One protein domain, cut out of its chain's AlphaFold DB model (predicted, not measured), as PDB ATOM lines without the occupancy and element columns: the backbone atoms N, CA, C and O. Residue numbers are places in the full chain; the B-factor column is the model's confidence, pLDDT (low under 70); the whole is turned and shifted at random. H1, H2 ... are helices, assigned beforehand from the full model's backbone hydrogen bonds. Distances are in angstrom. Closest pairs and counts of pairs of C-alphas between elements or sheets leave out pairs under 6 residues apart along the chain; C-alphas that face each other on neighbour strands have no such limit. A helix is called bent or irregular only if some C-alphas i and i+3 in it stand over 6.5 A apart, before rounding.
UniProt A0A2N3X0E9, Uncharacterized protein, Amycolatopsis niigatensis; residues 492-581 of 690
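What this domain is: This is residues 492 to 581 of the 690 residues of an uncharacterized protein of Amycolatopsis niigatensis (UniProt A0A2N3X0E9). The long helices H2 and H4 form a loose V with short H3 at its open end; near its point, H1 packs on H4 by residues 500 to 505, and H5 crosses H2 at residues 509 to 510. The 90 printed residues hold five named helices, H1 to H5 in order, and no named strand: all helix. The whole is loose, radius of gyration of the C-alphas 15.3 A, spans 41 by 35 by 23 A.

How they stand to each other: Start at H1, residues 492 to 506; it touches H4, residues 545 to 561, closest at C-alphas 504 and 556, 4.4 A. Next find the hub H2, residues 509 to 526: it touches H4 at a steep tilt of 47 degrees, opposite ways, closest at C-alphas 512 and 557, 4.3 A. With residues 522 to 526 alone it touches H3, residues 537 to 543, closest at C-alphas 526 and 539, 6.4 A. With residues 509 to 510 alone it touches H5, residues 566 to 579, closest at C-alphas 510 and 573, 5.2 A. Every O i to N i+4 pair is within hydrogen-bond range in H1, H2 and H5, 2 of 3 in H3, 10 of 13 in H4.

Where its parts are: Find C-alpha 492 at (1.993, 36.662, -41.078), where H1 begins; H5 ends at C-alpha 579, (27.981, 63.177, -47.187). H2 runs 25.6 A, H4 25.7 A; H4 is irregular, C-alphas 546 and 549 being 7.1 A apart.

The domain as a whole: The farthest C-alphas, Ser 532 and Val 578, are 43.0 A apart. The printed part has no cut and no long link; pLDDT is under 70 at residues 541 to 546 and 581.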
ATOM      1  N   GLU A 492       1.344  35.794 -42.064       91.88
ATOM      2  CA  GLU A 492       1.993  36.662 -41.078       91.88
ATOM      3  C   GLU A 492       3.515  36.572 -41.181       91.88
ATOM      4  O   GLU A 492       4.182  37.600 -41.274       91.88
ATOM      5  N   LEU A 493       4.072  35.362 -41.288       92.69
ATOM      6  CA  LEU A 493       5.506  35.158 -41.488       92.69
ATOM      7  C   LEU A 493       5.984  35.803 -42.797       92.69
ATOM      8  O   LEU A 493       7.002  36.493 -42.813       92.69
ATOM      9  N   ARG A 494       5.228  35.646 -43.895       94.75
ATOM     10  CA  ARG A 494       5.534  36.314 -45.175       94.75
ATOM     11  C   ARG A 494       5.470  37.839 -45.070       94.75
ATOM     12  O   ARG A 494       6.273  38.506 -45.726       94.75
ATOM     13  N   ALA A 495       4.523  38.384 -44.305       94.25
ATOM     14  CA  ALA A 495       4.392  39.820 -44.080       94.25
ATOM     15  C   ALA A 495       5.562  40.346 -43.237       94.25
ATOM     16  O   ALA A 495       6.234  41.285 -43.654       94.25
ATOM     17  N   HIS A 496       5.878  39.666 -42.134       91.56
ATOM     18  CA  HIS A 496       7.003  39.985 -41.261       91.56
ATOM     19  C   HIS A 496       8.346  39.933 -42.009       91.56
ATOM     20  O   HIS A 496       9.147  40.859 -41.925       91.56
ATOM     21  N   GLU A 497       8.587  38.913 -42.840       92.56
ATOM     22  CA  GLU A 497       9.787  38.865 -43.689       92.56
ATOM     23  C   GLU A 497       9.846  40.002 -44.721       92.56
ATOM     24  O   GLU A 497      10.936  40.450 -45.088       92.56
ATOM     25  N   ALA A 498       8.698  40.440 -45.249       95.75
ATOM     26  CA  ALA A 498       8.645  41.570 -46.171       95.75
ATOM     27  C   ALA A 498       8.976  42.884 -45.452       95.75
ATOM     28  O   ALA A 498       9.819  43.634 -45.941       95.75
ATOM     29  N   GLU A 499       8.400  43.114 -44.270       94.31
ATOM     30  CA  GLU A 499       8.713  44.266 -43.417       94.31
ATOM     31  C   GLU A 499      10.187  44.281 -43.002       94.31
ATOM     32  O   GLU A 499      10.845  45.319 -43.086       94.31
ATOM     33  N   ARG A 500      10.745  43.121 -42.637       95.44
ATOM     34  CA  ARG A 500      12.165  42.977 -42.296       95.44
ATOM     35  C   ARG A 500      13.079  43.307 -43.477       95.44
ATOM     36  O   ARG A 500      14.082  43.994 -43.296       95.44
ATOM     37  N   ARG A 501      12.721  42.871 -44.692       95.75
ATOM     38  CA  ARG A 501      13.446  43.223 -45.927       95.75
ATOM     39  C   ARG A 501      13.363  44.718 -46.234       95.75
ATOM     40  O   ARG A 501      14.389  45.322 -46.535       95.75
ATOM     41  N   ASP A 502      12.187  45.324 -46.102       96.06
ATOM     42  CA  ASP A 502      12.010  46.769 -46.293       96.06
ATOM     43  C   ASP A 502      12.814  47.572 -45.251       96.06
ATOM     44  O   ASP A 502      13.457  48.575 -45.581       96.06
ATOM     45  N   ALA A 503      12.841  47.105 -43.999       95.69
ATOM     46  CA  ALA A 503      13.666  47.676 -42.942       95.69
ATOM     47  C   ALA A 503      15.159  47.551 -43.274       95.69
ATOM     48  O   ALA A 503      15.881  48.546 -43.172       95.69
ATOM     49  N   ALA A 504      15.614  46.383 -43.738       96.88
ATOM     50  CA  ALA A 504      16.991  46.176 -44.174       96.88
ATOM     51  C   ALA A 504      17.363  47.147 -45.308       96.88
ATOM     52  O   ALA A 504      18.356  47.866 -45.196       96.88
ATOM     53  N   ASP A 505      16.529  47.257 -46.344       95.56
ATOM     54  CA  ASP A 505      16.737  48.165 -47.481       95.56
ATOM     55  C   ASP A 505      16.769  49.649 -47.073       95.56
ATOM     56  O   ASP A 505      17.446  50.463 -47.715       95.56
ATOM     57  N   SER A 506      16.079  50.013 -45.989       96.25
ATOM     58  CA  SER A 506      16.085  51.373 -45.439       96.25
ATOM     59  C   SER A 506      17.375  51.735 -44.685       96.25
ATOM     60  O   SER A 506      17.678  52.923 -44.530       96.25
ATOM     61  N   LEU A 507      18.155  50.742 -44.244       96.50
ATOM     62  CA  LEU A 507      19.386  50.945 -43.482       96.50
ATOM     63  C   LEU A 507      20.593  51.205 -44.398       96.50
ATOM     64  O   LEU A 507      20.856  50.505 -45.385       96.50
ATOM     65  N   THR A 508      21.422  52.183 -44.031       95.62
ATOM     66  CA  THR A 508      22.786  52.272 -44.574       95.62
ATOM     67  C   THR A 508      23.680  51.201 -43.944       95.62
ATOM     68  O   THR A 508      23.441  50.771 -42.817       95.62
ATOM     69  N   ALA A 509      24.765  50.798 -44.617       95.25
ATOM     70  CA  ALA A 509      25.718  49.855 -44.023       95.25
ATOM     71  C   ALA A 509      26.321  50.373 -42.703       95.25
ATOM     72  O   ALA A 509      26.585  49.585 -41.801       95.25
ATOM     73  N   ALA A 510      26.510  51.690 -42.550       93.12
ATOM     74  CA  ALA A 510      27.012  52.246 -41.294       93.12
ATOM     75  C   ALA A 510      25.947  52.252 -40.188       93.12
ATOM     76  O   ALA A 510      26.295  52.099 -39.021       93.12
ATOM     77  N   GLN A 511      24.666  52.444 -40.526       95.06
ATOM     78  CA  GLN A 511      23.565  52.288 -39.571       95.06
ATOM     79  C   GLN A 511      23.426  50.834 -39.127       95.06
ATOM     80  O   GLN A 511      23.382  50.588 -37.926       95.06
ATOM     81  N   ALA A 512      23.423  49.896 -40.076       96.38
ATOM     82  CA  ALA A 512      23.375  48.469 -39.787       96.38
ATOM     83  C   ALA A 512      24.540  48.049 -38.876       96.38
ATOM     84  O   ALA A 512      24.306  47.446 -37.836       96.38
ATOM     85  N   GLN A 513      25.774  48.474 -39.179       95.44
ATOM     86  CA  GLN A 513      26.929  48.189 -38.322       95.44
ATOM     87  C   GLN A 513      26.758  48.748 -36.903       95.44
ATOM     88  O   GLN A 513      27.011  48.028 -35.950       95.44
ATOM     89  N   ARG A 514      26.268  49.988 -36.741       94.44
ATOM     90  CA  ARG A 514      26.014  50.563 -35.406       94.44
ATOM     91  C   ARG A 514      24.975  49.774 -34.608       94.44
ATOM     92  O   ARG A 514      25.130  49.652 -33.401       94.44
ATOM     93  N   ILE A 515      23.929  49.269 -35.265       95.12
ATOM     94  CA  ILE A 515      22.908  48.435 -34.614       95.12
ATOM     95  C   ILE A 515      23.531  47.120 -34.134       95.12
ATOM     96  O   ILE A 515      23.270  46.708 -33.009       95.12
ATOM     97  N   LEU A 516      24.384  46.487 -34.947       95.69
ATOM     98  CA  LEU A 516      25.075  45.257 -34.549       95.69
ATOM     99  C   LEU A 516      26.127  45.488 -33.462       95.69
ATOM    100  O   LEU A 516      26.248  44.664 -32.565       95.69
ATOM    101  N   ASP A 517      26.856  46.603 -33.518       94.12
ATOM    102  CA  ASP A 517      27.806  46.984 -32.469       94.12
ATOM    103  C   ASP A 517      27.059  47.200 -31.143       94.12
ATOM    104  O   ASP A 517      27.472  46.670 -30.117       94.12
ATOM    105  N   GLN A 518      25.906  47.884 -31.179       92.81
ATOM    106  CA  GLN A 518      25.032  48.034 -30.015       92.81
ATOM    107  C   GLN A 518      24.541  46.669 -29.508       92.81
ATOM    108  O   GLN A 518      24.628  46.409 -28.318       92.81
ATOM    109  N   ALA A 519      24.082  45.772 -30.386       92.56
ATOM    110  CA  ALA A 519      23.669  44.423 -29.987       92.56
ATOM    111  C   ALA A 519      24.811  43.622 -29.331       92.56
ATOM    112  O   ALA A 519      24.585  42.924 -28.349       92.56
ATOM    113  N   ALA A 520      26.046  43.761 -29.823       92.75
ATOM    114  CA  ALA A 520      27.219  43.120 -29.230       92.75
ATOM    115  C   ALA A 520      27.616  43.733 -27.875       92.75
ATOM    116  O   ALA A 520      28.062  43.012 -26.986       92.75
ATOM    117  N   GLU A 521      27.457  45.049 -27.696       90.31
ATOM    118  CA  GLU A 521      27.637  45.707 -26.393       90.31
ATOM    119  C   GLU A 521      26.625  45.191 -25.363       90.31
ATOM    120  O   GLU A 521      26.986  44.991 -24.202       90.31
ATOM    121  N   ILE A 522      25.390  44.930 -25.796       86.19
ATOM    122  CA  ILE A 522      24.326  44.360 -24.962       86.19
ATOM    123  C   ILE A 522      24.673  42.932 -24.564       86.19
ATOM    124  O   ILE A 522      24.696  42.638 -23.378       86.19
ATOM    125  N   ASP A 523      25.031  42.080 -25.523       87.31
ATOM    126  CA  ASP A 523      25.420  40.687 -25.265       87.31
ATOM    127  C   ASP A 523      26.652  40.587 -24.336       87.31
ATOM    128  O   ASP A 523      26.725  39.781 -23.403       87.31
ATOM    129  N   ALA A 524      27.625  41.487 -24.515       89.75
ATOM    130  CA  ALA A 524      28.777  41.598 -23.618       89.75
ATOM    131  C   ALA A 524      28.387  42.077 -22.209       89.75
ATOM    132  O   ALA A 524      29.030  41.705 -21.226       89.75
ATOM    133  N   HIS A 525      27.355  42.914 -22.099       88.38
ATOM    134  CA  HIS A 525      26.838  43.365 -20.818       88.38
ATOM    135  C   HIS A 525      26.051  42.258 -20.113       88.38
ATOM    136  O   HIS A 525      26.342  41.974 -18.953       88.38
ATOM    137  N   THR A 526      25.109  41.607 -20.797       85.56
ATOM    138  CA  THR A 526      24.235  40.567 -20.230       85.56
ATOM    139  C   THR A 526      25.038  39.355 -19.766       85.56
ATOM    140  O   THR A 526      24.818  38.864 -18.663       85.56
ATOM    141  N   SER A 527      26.070  38.954 -20.513       86.25
ATOM    142  CA  SER A 527      26.990  37.878 -20.102       86.25
ATOM    143  C   SER A 527      27.837  38.190 -18.856       86.25
ATOM    144  O   SER A 527      28.340  37.269 -18.209       86.25
ATOM    145  N   GLY A 528      28.009  39.469 -18.502       87.25
ATOM    146  CA  GLY A 528      28.770  39.912 -17.328       87.25
ATOM    147  C   GLY A 528      27.926  40.504 -16.194       87.25
ATOM    148  O   GLY A 528      28.460  40.785 -15.118       87.25
ATOM    149  N   CYS A 529      26.631  40.728 -16.419       90.62
ATOM    150  CA  CYS A 529      25.755  41.392 -15.467       90.62
ATOM    151  C   CYS A 529      25.280  40.399 -14.400       90.62
ATOM    152  O   CYS A 529      24.554  39.456 -14.684       90.62
ATOM    153  N   GLN A 530      25.687  40.624 -13.150       91.00
ATOM    154  CA  GLN A 530      25.219  39.843 -11.994       91.00
ATOM    155  C   GLN A 530      23.924  40.400 -11.387       91.00
ATOM    156  O   GLN A 530      23.352  39.804 -10.477       91.00
ATOM    157  N   ILE A 531      23.472  41.564 -11.860       89.62
ATOM    158  CA  ILE A 531      22.187  42.133 -11.462       89.62
ATOM    159  C   ILE A 531      21.109  41.351 -12.214       89.62
ATOM    160  O   ILE A 531      21.234  41.157 -13.420       89.62
ATOM    161  N   SER A 532      20.052  40.924 -11.513       82.25
ATOM    162  CA  SER A 532      18.869  40.333 -12.157       82.25
ATOM    163  C   SER A 532      18.446  41.182 -13.359       82.25
ATOM    164  O   SER A 532      18.392  42.408 -13.246       82.25
ATOM    165  N   VAL A 533      18.141  40.535 -14.485       76.12
ATOM    166  CA  VAL A 533      17.747  41.171 -15.755       76.12
ATOM    167  C   VAL A 533      16.712  42.276 -15.541       76.12
ATOM    168  O   VAL A 533      16.863  43.375 -16.064       76.12
ATOM    169  N   GLN A 534      15.730  42.026 -14.672       75.75
ATOM    170  CA  GLN A 534      14.643  42.955 -14.340       75.75
ATOM    171  C   GLN A 534      15.120  44.244 -13.645       75.75
ATOM    172  O   GLN A 534      14.464  45.280 -13.725       75.75
ATOM    173  N   ASN A 535      16.266  44.191 -12.963       81.31
ATOM    174  CA  ASN A 535      16.803  45.272 -12.133       81.31
ATOM    175  C   ASN A 535      17.999  45.990 -12.766       81.31
ATOM    176  O   ASN A 535      18.428  47.028 -12.255       81.31
ATOM    177  N   CYS A 536      18.564  45.457 -13.849       85.94
ATOM    178  CA  CYS A 536      19.590  46.161 -14.597       85.94
ATOM    179  C   CYS A 536      18.916  47.074 -15.630       85.94
ATOM    180  O   CYS A 536      18.256  46.547 -16.513       85.94
ATOM    181  N   PRO A 537      19.103  48.405 -15.602       81.38
ATOM    182  CA  PRO A 537      18.483  49.306 -16.579       81.38
ATOM    183  C   PRO A 537      18.836  48.952 -18.029       81.38
ATOM    184  O   PRO A 537      18.013  49.095 -18.921       81.38
ATOM    185  N   THR A 538      20.060  48.466 -18.254       79.44
ATOM    186  CA  THR A 538      20.535  48.058 -19.578       79.44
ATOM    187  C   THR A 538      19.920  46.730 -20.018       79.44
ATOM    188  O   THR A 538      19.510  46.621 -21.166       79.44
ATOM    189  N   CYS A 539      19.835  45.733 -19.126       80.62
ATOM    190  CA  CYS A 539      19.222  44.446 -19.472       80.62
ATOM    191  C   CYS A 539      17.694  44.565 -19.563       80.62
ATOM    192  O   CYS A 539      17.101  44.044 -20.497       80.62
ATOM    193  N   SER A 540      17.041  45.290 -18.649       74.25
ATOM    194  CA  SER A 540      15.578  45.348 -18.589       74.25
ATOM    195  C   SER A 540      14.972  46.127 -19.757       74.25
ATOM    196  O   SER A 540      13.962  45.709 -20.313       74.25
ATOM    197  N   GLU A 541      15.606  47.207 -20.217       67.19
ATOM    198  CA  GLU A 541      15.112  47.961 -21.377       67.19
ATOM    199  C   GLU A 541      15.256  47.170 -22.697       67.19
ATOM    200  O   GLU A 541      14.650  47.535 -23.703       67.19
ATOM    201  N   GLN A 542      16.065  46.100 -22.727       64.75
ATOM    202  CA  GLN A 542      16.505  45.454 -23.975       64.75
ATOM    203  C   GLN A 542      16.307  43.924 -24.028       64.75
ATOM    204  O   GLN A 542      16.418  43.347 -25.110       64.75
ATOM    205  N   GLU A 543      15.939  43.276 -22.918       58.31
ATOM    206  CA  GLU A 543      15.532  41.858 -22.854       58.31
ATOM    207  C   GLU A 543      14.026  41.643 -22.590       58.31
ATOM    208  O   GLU A 543      13.558  40.512 -22.681       58.31
ATOM    209  N   HIS A 544      13.240  42.688 -22.296       55.62
ATOM    210  CA  HIS A 544      11.782  42.565 -22.111       55.62
ATOM    211  C   HIS A 544      10.990  42.672 -23.427       55.62
ATOM    212  O   HIS A 544      11.535  43.059 -24.455       55.62
ATOM    213  N   ASP A 545       9.688  42.363 -23.393       51.66
ATOM    214  CA  ASP A 545       8.766  42.371 -24.548       51.66
ATOM    215  C   ASP A 545       8.798  43.681 -25.373       51.66
ATOM    216  O   ASP A 545       8.596  43.668 -26.588       51.66
ATOM    217  N   ASP A 546       9.156  44.810 -24.747       59.50
ATOM    218  CA  ASP A 546       9.356  46.111 -25.405       59.50
ATOM    219  C   ASP A 546      10.594  46.165 -26.327       59.50
ATOM    220  O   ASP A 546      10.753  47.098 -27.121       59.50
ATOM    221  N   ALA A 547      11.475  45.163 -26.256       72.50
ATOM    222  CA  ALA A 547      12.685  45.037 -27.060       72.50
ATOM    223  C   ALA A 547      12.469  44.288 -28.381       72.50
ATOM    224  O   ALA A 547      13.371  44.307 -29.225       72.50
ATOM    225  N   ALA A 548      11.295  43.686 -28.620       80.75
ATOM    226  CA  ALA A 548      10.988  43.046 -29.904       80.75
ATOM    227  C   ALA A 548      11.299  43.962 -31.117       80.75
ATOM    228  O   ALA A 548      12.030  43.536 -32.015       80.75
ATOM    229  N   PRO A 549      10.946  45.270 -31.111       85.75
ATOM    230  CA  PRO A 549      11.314  46.189 -32.192       85.75
ATOM    231  C   PRO A 549      12.821  46.483 -32.301       85.75
ATOM    232  O   PRO A 549      13.291  46.997 -33.321       85.75
ATOM    233  N   PHE A 550      13.611  46.271 -31.243       89.38
ATOM    234  CA  PHE A 550      15.072  46.352 -31.325       89.38
ATOM    235  C   PHE A 550      15.644  45.106 -31.999       89.38
ATOM    236  O   PHE A 550      16.421  45.248 -32.943       89.38
ATOM    237  N   TRP A 551      15.218  43.914 -31.587       91.56
ATOM    238  CA  TRP A 551      15.706  42.662 -32.165       91.56
ATOM    239  C   TRP A 551      15.306  42.497 -33.638       91.56
ATOM    240  O   TRP A 551      16.143  42.100 -34.449       91.56
ATOM    241  N   ASP A 552      14.124  42.974 -34.036       92.81
ATOM    242  CA  ASP A 552      13.739  43.068 -35.452       92.81
ATOM    243  C   ASP A 552      14.703  43.954 -36.262       92.81
ATOM    244  O   ASP A 552      15.084  43.629 -37.393       92.81
ATOM    245  N   ARG A 553      15.170  45.066 -35.670       94.56
ATOM    246  CA  ARG A 553      16.185  45.937 -36.289       94.56
ATOM    247  C   ARG A 553      17.552  45.266 -36.360       94.56
ATOM    248  O   ARG A 553      18.282  45.539 -37.312       94.56
ATOM    249  N   VAL A 554      17.904  44.409 -35.400       95.81
ATOM    250  CA  VAL A 554      19.137  43.608 -35.443       95.81
ATOM    251  C   VAL A 554      19.083  42.629 -36.612       95.81
ATOM    252  O   VAL A 554      20.012  42.615 -37.420       95.81
ATOM    253  N   SER A 555      17.986  41.887 -36.780       96.06
ATOM    254  CA  SER A 555      17.825  40.984 -37.928       96.06
ATOM    255  C   SER A 555      17.816  41.735 -39.262       96.06
ATOM    256  O   SER A 555      18.492  41.323 -40.203       96.06
ATOM    257  N   ALA A 556      17.144  42.888 -39.347       96.38
ATOM    258  CA  ALA A 556      17.200  43.742 -40.536       96.38
ATOM    259  C   ALA A 556      18.622  44.278 -40.815       96.38
ATOM    260  O   ALA A 556      19.040  44.383 -41.969       96.38
ATOM    261  N   ALA A 557      19.395  44.604 -39.774       97.12
ATOM    262  CA  ALA A 557      20.788  45.021 -39.908       97.12
ATOM    263  C   ALA A 557      21.693  43.875 -40.394       97.12
ATOM    264  O   ALA A 557      22.567  44.117 -41.230       97.12
ATOM    265  N   GLN A 558      21.469  42.643 -39.924       97.19
ATOM    266  CA  GLN A 558      22.147  41.443 -40.427       97.19
ATOM    267  C   GLN A 558      21.828  41.222 -41.908       97.19
ATOM    268  O   GLN A 558      22.751  41.221 -42.719       97.19
ATOM    269  N   ASP A 559      20.541  41.179 -42.278       96.44
ATOM    270  CA  ASP A 559      20.086  41.041 -43.671       96.44
ATOM    271  C   ASP A 559      20.687  42.133 -44.578       96.44
ATOM    272  O   ASP A 559      21.025  41.886 -45.736       96.44
ATOM    273  N   ARG A 560      20.865  43.356 -44.056       96.50
ATOM    274  CA  ARG A 560      21.453  44.470 -44.810       96.50
ATOM    275  C   ARG A 560      22.943  44.282 -45.109       96.50
ATOM    276  O   ARG A 560      23.422  44.731 -46.162       96.50
ATOM    277  N   LEU A 561      23.688  43.721 -44.162       96.94
ATOM    278  CA  LEU A 561      25.119  43.462 -44.320       96.94
ATOM    279  C   LEU A 561      25.379  42.146 -45.059       96.94
ATOM    280  O   LEU A 561      26.395  42.041 -45.754       96.94
ATOM    281  N   ASP A 562      24.447  41.199 -44.991       95.75
ATOM    282  CA  ASP A 562      24.477  39.953 -45.744       95.75
ATOM    283  C   ASP A 562      24.433  40.238 -47.253       95.75
ATOM    284  O   ASP A 562      23.454  40.696 -47.838       95.75
ATOM    285  N   GLY A 563      25.567  40.001 -47.912       88.06
ATOM    286  CA  GLY A 563      25.765  40.283 -49.337       88.06
ATOM    287  C   GLY A 563      26.646  41.498 -49.631       88.06
ATOM    288  O   GLY A 563      27.023  41.695 -50.791       88.06
ATOM    289  N   LEU A 564      27.045  42.271 -48.615       94.94
ATOM    290  CA  LEU A 564      28.105  43.270 -48.742       94.94
ATOM    291  C   LEU A 564      29.461  42.664 -48.369       94.94
ATOM    292  O   LEU A 564      29.628  42.014 -47.341       94.94
ATOM    293  N   THR A 565      30.478  42.910 -49.191       95.44
ATOM    294  CA  THR A 565      31.856  42.588 -48.812       95.44
ATOM    295  C   THR A 565      32.382  43.603 -47.789       95.44
ATOM    296  O   THR A 565      31.949  44.759 -47.799       95.44
ATOM    297  N   PRO A 566      33.379  43.245 -46.956       93.00
ATOM    298  CA  PRO A 566      33.997  44.191 -46.023       93.00
ATOM    299  C   PRO A 566      34.479  45.492 -46.689       93.00
ATOM    300  O   PRO A 566      34.304  46.580 -46.141       93.00
ATOM    301  N   ASP A 567      35.007  45.406 -47.915       92.94
ATOM    302  CA  ASP A 567      35.423  46.576 -48.696       92.94
ATOM    303  C   ASP A 567      34.236  47.467 -49.099       92.94
ATOM    304  O   ASP A 567      34.350  48.694 -49.104       92.94
ATOM    305  N   GLN A 568      33.081  46.873 -49.423       93.19
ATOM    306  CA  GLN A 568      31.857  47.617 -49.735       93.19
ATOM    307  C   GLN A 568      31.290  48.308 -48.494       93.19
ATOM    308  O   GLN A 568      30.893  49.470 -48.589       93.19
ATOM    309  N   ILE A 569      31.309  47.633 -47.340       92.00
ATOM    310  CA  ILE A 569      30.907  48.215 -46.051       92.00
ATOM    311  C   ILE A 569      31.800  49.424 -45.736       92.00
ATOM    312  O   ILE A 569      31.299  50.528 -45.503       92.00
ATOM    313  N   ALA A 570      33.125  49.262 -45.829       89.69
ATOM    314  CA  ALA A 570      34.081  50.340 -45.582       89.69
ATOM    315  C   ALA A 570      33.909  51.520 -46.557       89.69
ATOM    316  O   ALA A 570      33.953  52.683 -46.141       89.69
ATOM    317  N   ALA A 571      33.677  51.240 -47.844       90.69
ATOM    318  CA  ALA A 571      33.449  52.265 -48.860       90.69
ATOM    319  C   ALA A 571      32.149  53.051 -48.616       90.69
ATOM    320  O   ALA A 571      32.154  54.280 -48.725       90.69
ATOM    321  N   GLN A 572      31.057  52.376 -48.247       91.62
ATOM    322  CA  GLN A 572      29.788  53.035 -47.915       91.62
ATOM    323  C   GLN A 572      29.909  53.882 -46.643       91.62
ATOM    324  O   GLN A 572      29.508  55.046 -46.646       91.62
ATOM    325  N   ALA A 573      30.556  53.364 -45.597       87.38
ATOM    326  CA  ALA A 573      30.809  54.119 -44.370       87.38
ATOM    327  C   ALA A 573      31.720  55.342 -44.599       87.38
ATOM    328  O   ALA A 573      31.593  56.367 -43.923       87.38
ATOM    329  N   ALA A 574      32.665  55.266 -45.541       88.69
ATOM    330  CA  ALA A 574      33.466  56.419 -45.951       88.69
ATOM    331  C   ALA A 574      32.626  57.448 -46.729       88.69
ATOM    332  O   ALA A 574      32.742  58.646 -46.471       88.69
ATOM    333  N   ALA A 575      31.757  56.997 -47.638       88.81
ATOM    334  CA  ALA A 575      30.865  57.872 -48.398       88.81
ATOM    335  C   ALA A 575      29.873  58.623 -47.491       88.81
ATOM    336  O   ALA A 575      29.682  59.825 -47.669       88.81
ATOM    337  N   GLU A 576      29.307  57.957 -46.481       88.75
ATOM    338  CA  GLU A 576      28.385  58.571 -45.512       88.75
ATOM    339  C   GLU A 576      29.081  59.652 -44.667       88.75
ATOM    340  O   GLU A 576      28.548  60.750 -44.498       88.75
ATOM    341  N   ARG A 577      30.327  59.404 -44.237       85.19
ATOM    342  CA  ARG A 577      31.156  60.405 -43.536       85.19
ATOM    343  C   ARG A 577      31.432  61.649 -44.383       85.19
ATOM    344  O   ARG A 577      31.499  62.751 -43.846       85.19
ATOM    345  N   VAL A 578      31.579  61.487 -45.697       88.19
ATOM    346  CA  VAL A 578      31.758  62.613 -46.629       88.19
ATOM    347  C   VAL A 578      30.434  63.338 -46.895       88.19
ATOM    348  O   VAL A 578      30.435  64.559 -47.038       88.19
ATOM    349  N   ALA A 579      29.311  62.615 -46.946       84.19
ATOM    350  CA  ALA A 579      27.981  63.177 -47.187       84.19
ATOM    351  C   ALA A 579      27.420  63.956 -45.982       84.19
ATOM    352  O   ALA A 579      26.677  64.922 -46.170       84.19
ATOM    353  N   HIS A 580      27.819  63.596 -44.757       78.75
ATOM    354  CA  HIS A 580      27.429  64.279 -43.522       78.75
ATOM    355  C   HIS A 580      28.618  64.956 -42.810       78.75
ATOM    356  O   HIS A 580      28.963  64.590 -41.686       78.75
ATOM    357  N   PRO A 581      29.211  66.023 -43.384       65.88
ATOM    358  CA  PRO A 581      30.303  66.760 -42.738       65.88
ATOM    359  C   PRO A 581      29.852  67.568 -41.501       65.88
ATOM    360  O   PRO A 581      30.676  68.178 -40.822       65.88
TER     361      PRO A 581